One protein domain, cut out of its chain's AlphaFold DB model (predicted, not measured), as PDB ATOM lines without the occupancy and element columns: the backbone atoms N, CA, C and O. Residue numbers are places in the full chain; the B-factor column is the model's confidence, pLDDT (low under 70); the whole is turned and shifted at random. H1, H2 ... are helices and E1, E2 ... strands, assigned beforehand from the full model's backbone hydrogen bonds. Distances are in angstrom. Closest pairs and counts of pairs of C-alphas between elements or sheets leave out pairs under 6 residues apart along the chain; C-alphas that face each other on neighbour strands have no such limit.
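This is residues 2 to 74 of the 74 residues of an uncharacterized protein of Marinobacter sp. BSs20148 (UniProt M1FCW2). This elongated domain is mostly loop, with little regular structure: a slim line of strands, E1 running on into E2, has E4 beside E1 and E3 beside E2, and loop 19 to 38 extends beyond the E2 and E3 hairpin. The printed part has 73 residues, with one named helix and four named strands in the order E1, E2, E3, H1, E4; E1 and E4 make one antiparallel sheet, E2 and E3 another, and the class is mixed, with only 18 of the 73 printed residues in named elements. It is only just loose, close to compact, with a radius of gyration of the C-alphas of 13.6 A and spans of 41 by 26 by 16 A.

Look first at E1, residues 11 to 14, and antiparallel E4, residues 58 to 61: N 13 and O 59, 3.0 A apart, are within hydrogen-bond range. E1 runs on at 38 degrees into E2, residues 16 to 18. E2 and E3, residues 39 to 41, form a hairpin; N 17 and O 40, 2.8 A apart, are within range. H1, residues 54 to 57, is too short for an O i to N i+4 pair.

Find C-alpha 11 at (-22.318, -36.381, 37.049), where E1 begins its 10.2 A; E4 covers 9.6 A to C-alpha 61 at (-23.271, -33.762, 32.521).

The farthest C-alphas, Gly 31 and Gln 64, are 42.2 A apart. The printed part has no cut; links E2 to E3 and E3 to H1 are long. No printed residue is under 70 in pLDDT.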
ATOM      1  N   ARG A   2      -8.794 -28.287  20.709       91.44
ATOM      2  CA  ARG A   2      -9.920 -29.190  20.984       91.44
ATOM      3  C   ARG A   2      -9.370 -30.395  21.737       91.44
ATOM      4  O   ARG A   2      -8.365 -30.954  21.311       91.44
ATOM      5  N   CYS A   3     -10.031 -30.758  22.828       92.56
ATOM      6  CA  CYS A   3      -9.713 -31.932  23.627       92.56
ATOM      7  C   CYS A   3     -10.980 -32.780  23.723       92.56
ATOM      8  O   CYS A   3     -12.031 -32.253  24.083       92.56
ATOM      9  N   ASP A   4     -10.880 -34.068  23.403       95.31
ATOM     10  CA  ASP A   4     -12.004 -34.999  23.462       95.31
ATOM     11  C   ASP A   4     -11.797 -35.967  24.638       95.31
ATOM     12  O   ASP A   4     -10.749 -36.602  24.769       95.31
ATOM     13  N   PHE A   5     -12.808 -36.073  25.499       94.81
ATOM     14  CA  PHE A   5     -12.823 -36.975  26.649       94.81
ATOM     15  C   PHE A   5     -13.882 -38.051  26.416       94.81
ATOM     16  O   PHE A   5     -15.026 -37.737  26.092       94.81
ATOM     17  N   VAL A   6     -13.515 -39.321  26.582       96.56
ATOM     18  CA  VAL A   6     -14.405 -40.466  26.329       96.56
ATOM     19  C   VAL A   6     -14.614 -41.293  27.592       96.56
ATOM     20  O   VAL A   6     -13.730 -41.378  28.441       96.56
ATOM     21  N   GLY A   7     -15.787 -41.922  27.710       95.56
ATOM     22  CA  GLY A   7     -16.100 -42.814  28.832       95.56
ATOM     23  C   GLY A   7     -16.335 -42.098  30.165       95.56
ATOM     24  O   GLY A   7     -16.134 -42.697  31.219       95.56
ATOM     25  N   ILE A   8     -16.748 -40.829  30.133       96.25
ATOM     26  CA  ILE A   8     -17.075 -40.062  31.337       96.25
ATOM     27  C   ILE A   8     -18.482 -40.456  31.824       96.25
ATOM     28  O   ILE A   8     -19.423 -40.407  31.027       96.25
ATOM     29  N   PRO A   9     -18.662 -40.861  33.096       97.69
ATOM     30  CA  PRO A   9     -19.984 -41.118  33.668       97.69
ATOM     31  C   PRO A   9     -20.829 -39.845  33.788       97.69
ATOM     32  O   PRO A   9     -20.299 -38.743  33.870       97.69
ATOM     33  N   SER A  10     -22.153 -39.989  33.874       98.12
ATOM     34  CA  SER A  10     -23.032 -38.870  34.228       98.12
ATOM     35  C   SER A  10     -22.686 -38.328  35.619       98.12
ATOM     36  O   SER A  10     -22.464 -39.107  36.552       98.12
ATOM     37  N   GLY A  11     -22.699 -37.010  35.793       98.00
ATOM     38  CA  GLY A  11     -22.318 -36.381  37.049       98.00
ATOM     39  C   GLY A  11     -22.340 -34.860  36.998       98.00
ATOM     40  O   GLY A  11     -22.896 -34.243  36.095       98.00
ATOM     41  N   THR A  12     -21.744 -34.241  38.010       98.25
ATOM     42  CA  THR A  12     -21.504 -32.797  38.047       98.25
ATOM     43  C   THR A  12     -20.006 -32.572  38.020       98.25
ATOM     44  O   THR A  12     -19.290 -33.136  38.846       98.25
ATOM     45  N   TYR A  13     -19.546 -31.749  37.085       97.75
ATOM     46  CA  TYR A  13     -18.128 -31.526  36.831       97.75
ATOM     47  C   TYR A  13     -17.825 -30.039  36.779       97.75
ATOM     48  O   TYR A  13     -18.701 -29.241  36.462       97.75
ATOM     49  N   SER A  14     -16.577 -29.675  37.043       97.12
ATOM     50  CA  SER A  14     -16.011 -28.381  36.677       97.12
ATOM     51  C   SER A  14     -14.751 -28.615  35.847       97.12
ATOM     52  O   SER A  14     -14.071 -29.631  36.005       97.12
ATOM     53  N   LEU A  15     -14.449 -27.687  34.943       95.94
ATOM     54  CA  LEU A  15     -13.245 -27.703  34.124       95.94
ATOM     55  C   LEU A  15     -12.460 -26.413  34.345       95.94
ATOM     56  O   LEU A  15     -13.023 -25.317  34.346       95.94
ATOM     57  N   ALA A  16     -11.150 -26.569  34.492       93.69
ATOM     58  CA  ALA A  16     -10.166 -25.504  34.395       93.69
ATOM     59  C   ALA A  16      -9.248 -25.837  33.219       93.69
ATOM     60  O   ALA A  16      -8.808 -26.979  33.077       93.69
ATOM     61  N   VAL A  17      -8.989 -24.853  32.367       93.19
ATOM     62  CA  VAL A  17      -8.126 -24.988  31.197       93.19
ATOM     63  C   VAL A  17      -6.977 -24.012  31.353       93.19
ATOM     64  O   VAL A  17      -7.199 -22.837  31.638       93.19
ATOM     65  N   ILE A  18      -5.765 -24.517  31.168       91.31
ATOM     66  CA  ILE A  18      -4.521 -23.756  31.204       91.31
ATOM     67  C   ILE A  18      -3.823 -23.990  29.866       91.31
ATOM     68  O   ILE A  18      -3.720 -25.132  29.413       91.31
ATOM     69  N   HIS A  19      -3.388 -22.914  29.226       91.00
ATOM     70  CA  HIS A  19      -2.543 -22.946  28.048       91.00
ATOM     71  C   HIS A  19      -1.090 -22.879  28.508       91.00
ATOM     72  O   HIS A  19      -0.616 -21.812  28.867       91.00
ATOM     73  N   ASP A  20      -0.419 -24.025  28.533       88.75
ATOM     74  CA  ASP A  20       1.026 -24.102  28.763       88.75
ATOM     75  C   ASP A  20       1.738 -23.698  27.462       88.75
ATOM     76  O   ASP A  20       1.829 -24.487  26.516       88.75
ATOM     77  N   GLU A  21       2.139 -22.430  27.370       87.81
ATOM     78  CA  GLU A  21       2.686 -21.844  26.139       87.81
ATOM     79  C   GLU A  21       4.167 -22.164  25.967       87.81
ATOM     80  O   GLU A  21       4.670 -22.255  24.842       87.81
ATOM     81  N   ASN A  22       4.874 -22.320  27.084       89.56
ATOM     82  CA  ASN A  22       6.313 -22.553  27.101       89.56
ATOM     83  C   ASN A  22       6.686 -24.047  27.220       89.56
ATOM     84  O   ASN A  22       7.867 -24.381  27.089       89.56
ATOM     85  N   MET A  23       5.690 -24.928  27.375       88.06
ATOM     86  CA  MET A  23       5.806 -26.386  27.490       88.06
ATOM     87  C   MET A  23       6.611 -26.846  28.714       88.06
ATOM     88  O   MET A  23       7.314 -27.862  28.649       88.06
ATOM     89  N   ASP A  24       6.544 -26.111  29.825       91.31
ATOM     90  CA  ASP A  24       7.254 -26.459  31.060       91.31
ATOM     91  C   ASP A  24       6.411 -27.293  32.046       91.31
ATOM     92  O   ASP A  24       6.931 -27.770  33.068       91.31
ATOM     93  N   GLY A  25       5.135 -27.531  31.720       86.00
ATOM     94  CA  GLY A  25       4.191 -28.313  32.510       86.00
ATOM     95  C   GLY A  25       3.698 -27.602  33.770       86.00
ATOM     96  O   GLY A  25       3.152 -28.259  34.665       86.00
ATOM     97  N   LYS A  26       3.915 -26.290  33.891       85.38
ATOM     98  CA  LYS A  26       3.524 -25.480  35.046       85.38
ATOM     99  C   LYS A  26       2.688 -24.302  34.582       85.38
ATOM    100  O   LYS A  26       2.858 -23.779  33.499       85.38
ATOM    101  N   LEU A  27       1.802 -23.847  35.463       83.69
ATOM    102  CA  LEU A  27       1.169 -22.550  35.279       83.69
ATOM    103  C   LEU A  27       2.178 -21.462  35.644       83.69
ATOM    104  O   LEU A  27       2.494 -21.288  36.828       83.69
ATOM    105  N   GLY A  28       2.673 -20.735  34.644       85.62
ATOM    106  CA  GLY A  28       3.501 -19.556  34.869       85.62
ATOM    107  C   GLY A  28       2.762 -18.531  35.730       85.62
ATOM    108  O   GLY A  28       1.598 -18.224  35.479       85.62
ATOM    109  N   THR A  29       3.418 -18.001  36.765       88.94
ATOM    110  CA  THR A  29       2.867 -16.934  37.616       88.94
ATOM    111  C   THR A  29       3.905 -15.843  37.859       88.94
ATOM    112  O   THR A  29       5.105 -16.111  37.942       88.94
ATOM    113  N   ASN A  30       3.456 -14.591  37.972       87.50
ATOM    114  CA  ASN A  30       4.327 -13.473  38.335       87.50
ATOM    115  C   ASN A  30       4.543 -13.394  39.862       87.50
ATOM    116  O   ASN A  30       3.977 -14.167  40.631       87.50
ATOM    117  N   GLY A  31       5.331 -12.418  40.331       87.81
ATOM    118  CA  GLY A  31       5.625 -12.235  41.763       87.81
ATOM    119  C   GLY A  31       4.412 -11.953  42.668       87.81
ATOM    120  O   GLY A  31       4.558 -11.975  43.886       87.81
ATOM    121  N   MET A  32       3.228 -11.696  42.098       85.56
ATOM    122  CA  MET A  32       1.953 -11.545  42.813       85.56
ATOM    123  C   MET A  32       1.056 -12.793  42.708       85.56
ATOM    124  O   MET A  32      -0.078 -12.766  43.178       85.56
ATOM    125  N   GLY A  33       1.537 -13.879  42.092       84.75
ATOM    126  CA  GLY A  33       0.782 -15.120  41.903       84.75
ATOM    127  C   GLY A  33      -0.260 -15.062  40.783       84.75
ATOM    128  O   GLY A  33      -1.084 -15.967  40.676       84.75
ATOM    129  N   ILE A  34      -0.249 -14.013  39.955       86.56
ATOM    130  CA  ILE A  34      -1.164 -13.885  38.815       86.56
ATOM    131  C   ILE A  34      -0.617 -14.737  37.667       86.56
ATOM    132  O   ILE A  34       0.577 -14.602  37.363       86.56
ATOM    133  N   PRO A  35      -1.446 -15.583  37.031       88.12
ATOM    134  CA  PRO A  35      -1.019 -16.352  35.875       88.12
ATOM    135  C   PRO A  35      -0.492 -15.461  34.750       88.12
ATOM    136  O   PRO A  35      -1.047 -14.399  34.483       88.12
ATOM    137  N   THR A  36       0.589 -15.888  34.109       90.06
ATOM    138  CA  THR A  36       1.196 -15.191  32.960       90.06
ATOM    139  C   THR A  36       0.857 -15.842  31.624       90.06
ATOM    140  O   THR A  36       1.272 -15.346  30.584       90.06
ATOM    141  N   GLU A  37       0.145 -16.962  31.666       90.81
ATOM    142  CA  GLU A  37      -0.288 -17.735  30.508       90.81
ATOM    143  C   GLU A  37      -1.812 -17.841  30.496       90.81
ATOM    144  O   GLU A  37      -2.471 -17.612  31.515       90.81
ATOM    145  N   GLY A  38      -2.374 -18.209  29.346       91.75
ATOM    146  CA  GLY A  38      -3.817 -18.239  29.151       91.75
ATOM    147  C   GLY A  38      -4.522 -19.237  30.062       91.75
ATOM    148  O   GLY A  38      -4.186 -20.418  30.068       91.75
ATOM    149  N   TYR A  39      -5.560 -18.809  30.775       93.25
ATOM    150  CA  TYR A  39      -6.374 -19.716  31.589       93.25
ATOM    151  C   TYR A  39      -7.865 -19.381  31.529       93.25
ATOM    152  O   TYR A  39      -8.268 -18.256  31.233       93.25
ATOM    153  N   GLY A  40      -8.710 -20.371  31.816       94.38
ATOM    154  CA  GLY A  40     -10.162 -20.212  31.820       94.38
ATOM    155  C   GLY A  40     -10.885 -21.336  32.554       94.38
ATOM    156  O   GLY A  40     -10.316 -22.393  32.827       94.38
ATOM    157  N   PHE A  41     -12.158 -21.106  32.869       96.00
ATOM    158  CA  PHE A  41     -12.988 -22.037  33.632       96.00
ATOM    159  C   PHE A  41     -14.340 -22.260  32.951       96.00
ATOM    160  O   PHE A  41     -14.861 -21.386  32.253       96.00
ATOM    161  N   SER A  42     -14.935 -23.431  33.170       96.44
ATOM    162  CA  SER A  42     -16.306 -23.714  32.743       96.44
ATOM    163  C   SER A  42     -17.328 -22.812  33.444       96.44
ATOM    164  O   SER A  42     -17.040 -22.171  34.455       96.44
ATOM    165  N   ASN A  43     -18.543 -22.756  32.886       95.31
ATOM    166  CA  ASN A  43     -19.653 -21.936  33.390       95.31
ATOM    167  C   ASN A  43     -19.359 -20.416  33.429       95.31
ATOM    168  O   ASN A  43     -20.012 -19.667  34.149       95.31
ATOM    169  N   GLY A  44     -18.355 -19.948  32.676       90.38
ATOM    170  CA  GLY A  44     -17.952 -18.537  32.671       90.38
ATOM    171  C   GLY A  44     -17.403 -18.050  34.016       90.38
ATOM    172  O   GLY A  44     -17.392 -16.844  34.270       90.38
ATOM    173  N   ALA A  45     -16.974 -18.966  34.890       92.88
ATOM    174  CA  ALA A  45     -16.384 -18.599  36.168       92.88
ATOM    175  C   ALA A  45     -15.084 -17.807  35.947       92.88
ATOM    176  O   ALA A  45     -14.296 -18.105  35.049       92.88
ATOM    177  N   SER A  46     -14.864 -16.779  36.767       86.81
ATOM    178  CA  SER A  46     -13.721 -15.871  36.644       86.81
ATOM    179  C   SER A  46     -12.855 -15.899  37.899       86.81
ATOM    180  O   SER A  46     -13.342 -16.161  38.999       86.81
ATOM    181  N   ALA A  47     -11.565 -15.614  37.731       83.44
ATOM    182  CA  ALA A  47     -10.596 -15.610  38.823       83.44
ATOM    183  C   ALA A  47     -10.280 -14.188  39.316       83.44
ATOM    184  O   ALA A  47      -9.140 -13.740  39.237       83.44
ATOM    185  N   MET A  48     -11.287 -13.452  39.800       78.81
ATOM    186  CA  MET A  48     -11.093 -12.062  40.256       78.81
ATOM    187  C   MET A  48     -10.239 -11.948  41.529       78.81
ATOM    188  O   MET A  48      -9.506 -10.977  41.684       78.81
ATOM    189  N   MET A  49     -10.332 -12.918  42.444       80.44
ATOM    190  CA  MET A  49      -9.540 -12.973  43.686       80.44
ATOM    191  C   MET A  49      -8.966 -14.379  43.926       80.44
ATOM    192  O   MET A  49      -8.973 -14.887  45.045       80.44
ATOM    193  N   GLY A  50      -8.503 -15.029  42.856       83.00
ATOM    194  CA  GLY A  50      -8.037 -16.418  42.872       83.00
ATOM    195  C   GLY A  50      -8.979 -17.363  42.132       83.00
ATOM    196  O   GLY A  50      -9.976 -16.931  41.558       83.00
ATOM    197  N   ALA A  51      -8.637 -18.653  42.109       87.81
ATOM    198  CA  ALA A  51      -9.414 -19.651  41.381       87.81
ATOM    199  C   ALA A  51     -10.868 -19.729  41.901       87.81
ATOM    200  O   ALA A  51     -11.088 -19.650  43.114       87.81
ATOM    201  N   PRO A  52     -11.863 -19.893  41.012       93.25
ATOM    202  CA  PRO A  52     -13.253 -20.049  41.417       93.25
ATOM    203  C   PRO A  52     -13.462 -21.354  42.195       93.25
ATOM    204  O   PRO A  52     -12.708 -22.318  42.044       93.25
ATOM    205  N   SER A  53     -14.523 -21.410  43.004       95.38
ATOM    206  CA  SER A  53     -14.923 -22.663  43.645       95.38
ATOM    207  C   SER A  53     -15.412 -23.683  42.615       95.38
ATOM    208  O   SER A  53     -15.818 -23.329  41.501       95.38
ATOM    209  N   PHE A  54     -15.440 -24.957  43.013       95.69
ATOM    210  CA  PHE A  54     -16.058 -26.012  42.215       95.69
ATOM    211  C   PHE A  54     -17.488 -25.626  41.821       95.69
ATOM    212  O   PHE A  54     -17.858 -25.704  40.656       95.69
ATOM    213  N   GLU A  55     -18.267 -25.123  42.776       96.75
ATOM    214  CA  GLU A  55     -19.664 -24.741  42.599       96.75
ATOM    215  C   GLU A  55     -19.858 -23.599  41.606       96.75
ATOM    216  O   GLU A  55     -20.863 -23.588  40.900       96.75
ATOM    217  N   ALA A  56     -18.919 -22.656  41.542       96.19
ATOM    218  CA  ALA A  56     -18.981 -21.544  40.601       96.19
ATOM    219  C   ALA A  56     -18.706 -22.002  39.161       96.19
ATOM    220  O   ALA A  56     -19.330 -21.503  38.225       96.19
ATOM    221  N   ALA A  57     -17.811 -22.978  38.984       97.25
ATOM    222  CA  ALA A  57     -17.435 -23.506  37.675       97.25
ATOM    223  C   ALA A  57     -18.227 -24.757  37.256       97.25
ATOM    224  O   ALA A  57     -18.031 -25.255  36.145       97.25
ATOM    225  N   ARG A  58     -19.097 -25.306  38.113       97.62
ATOM    226  CA  ARG A  58     -19.746 -26.593  37.839       97.62
ATOM    227  C   ARG A  58     -20.775 -26.519  36.715       97.62
ATOM    228  O   ARG A  58     -21.491 -25.533  36.565       97.62
ATOM    229  N   PHE A  59     -20.939 -27.634  36.022       97.44
ATOM    230  CA  PHE A  59     -22.030 -27.895  35.096       97.44
ATOM    231  C   PHE A  59     -22.504 -29.351  35.242       97.44
ATOM    232  O   PHE A  59     -21.714 -30.233  35.604       97.44
ATOM    233  N   PRO A  60     -23.801 -29.626  35.021       97.25
ATOM    234  CA  PRO A  60     -24.302 -30.990  34.948       97.25
ATOM    235  C   PRO A  60     -23.881 -31.640  33.625       97.25
ATOM    236  O   PRO A  60     -23.876 -30.995  32.580       97.25
ATOM    237  N   TYR A  61     -23.570 -32.929  33.676       97.75
ATOM    238  CA  TYR A  61     -23.271 -33.762  32.521       97.75
ATOM    239  C   TYR A  61     -24.102 -35.041  32.606       97.75
ATOM    240  O   TYR A  61     -24.039 -35.773  33.594       97.75
ATOM    241  N   ASP A  62     -24.905 -35.302  31.584       96.81
ATOM    242  CA  ASP A  62     -25.889 -36.388  31.561       96.81
ATOM    243  C   ASP A  62     -25.358 -37.694  30.945       96.81
ATOM    244  O   ASP A  62     -26.083 -38.685  30.885       96.81
ATOM    245  N   GLY A  63     -24.086 -37.728  30.537       95.44
ATOM    246  CA  GLY A  63     -23.475 -38.888  29.885       95.44
ATOM    247  C   GLY A  63     -23.585 -38.888  28.358       95.44
ATOM    248  O   GLY A  63     -23.123 -39.843  27.736       95.44
ATOM    249  N   GLN A  64     -24.187 -37.859  27.752       95.50
ATOM    250  CA  GLN A  64     -24.263 -37.700  26.298       95.50
ATOM    251  C   GLN A  64     -23.143 -36.807  25.759       95.50
ATOM    252  O   GLN A  64     -22.376 -36.223  26.516       95.50
ATOM    253  N   ASN A  65     -23.037 -36.672  24.435       96.31
ATOM    254  CA  ASN A  65     -22.070 -35.750  23.846       96.31
ATOM    255  C   ASN A  65     -22.355 -34.310  24.289       96.31
ATOM    256  O   ASN A  65     -23.425 -33.768  24.016       96.31
ATOM    257  N   LEU A  66     -21.358 -33.692  24.917       96.00
ATOM    258  CA  LEU A  66     -21.387 -32.301  25.339       96.00
ATOM    259  C   LEU A  66     -20.207 -31.562  24.711       96.00
ATOM    260  O   LEU A  66     -19.054 -31.830  25.043       96.00
ATOM    261  N   ASP A  67     -20.513 -30.593  23.853       96.00
ATOM    262  CA  ASP A  67     -19.531 -29.628  23.370       96.00
ATOM    263  C   ASP A  67     -19.513 -28.421  24.315       96.00
ATOM    264  O   ASP A  67     -20.526 -27.744  24.505       96.00
ATOM    265  N   LEU A  68     -18.349 -28.143  24.909       95.00
ATOM    266  CA  LEU A  68     -18.156 -27.017  25.818       95.00
ATOM    267  C   LEU A  68     -17.053 -26.088  25.303       95.00
ATOM    268  O   LEU A  68     -15.908 -26.500  25.124       95.00
ATOM    269  N   THR A  69     -17.391 -24.811  25.137       95.81
ATOM    270  CA  THR A  69     -16.429 -23.755  24.800       95.81
ATOM    271  C   THR A  69     -16.015 -23.013  26.064       95.81
ATOM    272  O   THR A  69     -16.864 -22.483  26.780       95.81
ATOM    273  N   ILE A  70     -14.709 -22.940  26.319       95.12
ATOM    274  CA  ILE A  70     -14.124 -22.173  27.425       95.12
ATOM    275  C   ILE A  70     -13.228 -21.087  26.834       95.12
ATOM    276  O   ILE A  70     -12.299 -21.379  26.082       95.12
ATOM    277  N   SER A  71     -13.515 -19.834  27.180       92.94
ATOM    278  CA  SER A  71     -12.675 -18.693  26.818       92.94
ATOM    279  C   SER A  71     -11.476 -18.613  27.753       92.94
ATOM    280  O   SER A  71     -11.639 -18.687  28.971       92.94
ATOM    281  N   LEU A  72     -10.286 -18.433  27.183       91.50
ATOM    282  CA  LEU A  72      -9.070 -18.174  27.948       91.50
ATOM    283  C   LEU A  72      -8.825 -16.669  28.033       91.50
ATOM    284  O   LEU A  72      -8.877 -15.980  27.011       91.50
ATOM    285  N   GLY A  73      -8.576 -16.179  29.243       87.56
ATOM    286  CA  GLY A  73      -8.035 -14.845  29.484       87.56
ATOM    287  C   GLY A  73      -6.509 -14.894  29.520       87.56
ATOM    288  O   GLY A  73      -5.958 -15.883  29.999       87.56
ATOM    289  N   TYR A  74      -5.871 -13.837  29.019       84.81
ATOM    290  CA  TYR A  74      -4.422 -13.623  28.989       84.81
ATOM    291  C   TYR A  74      -4.095 -12.273  29.627       84.81
ATOM    292  O   TYR A  74      -4.923 -11.345  29.455       84.81
TER     293      TYR A  74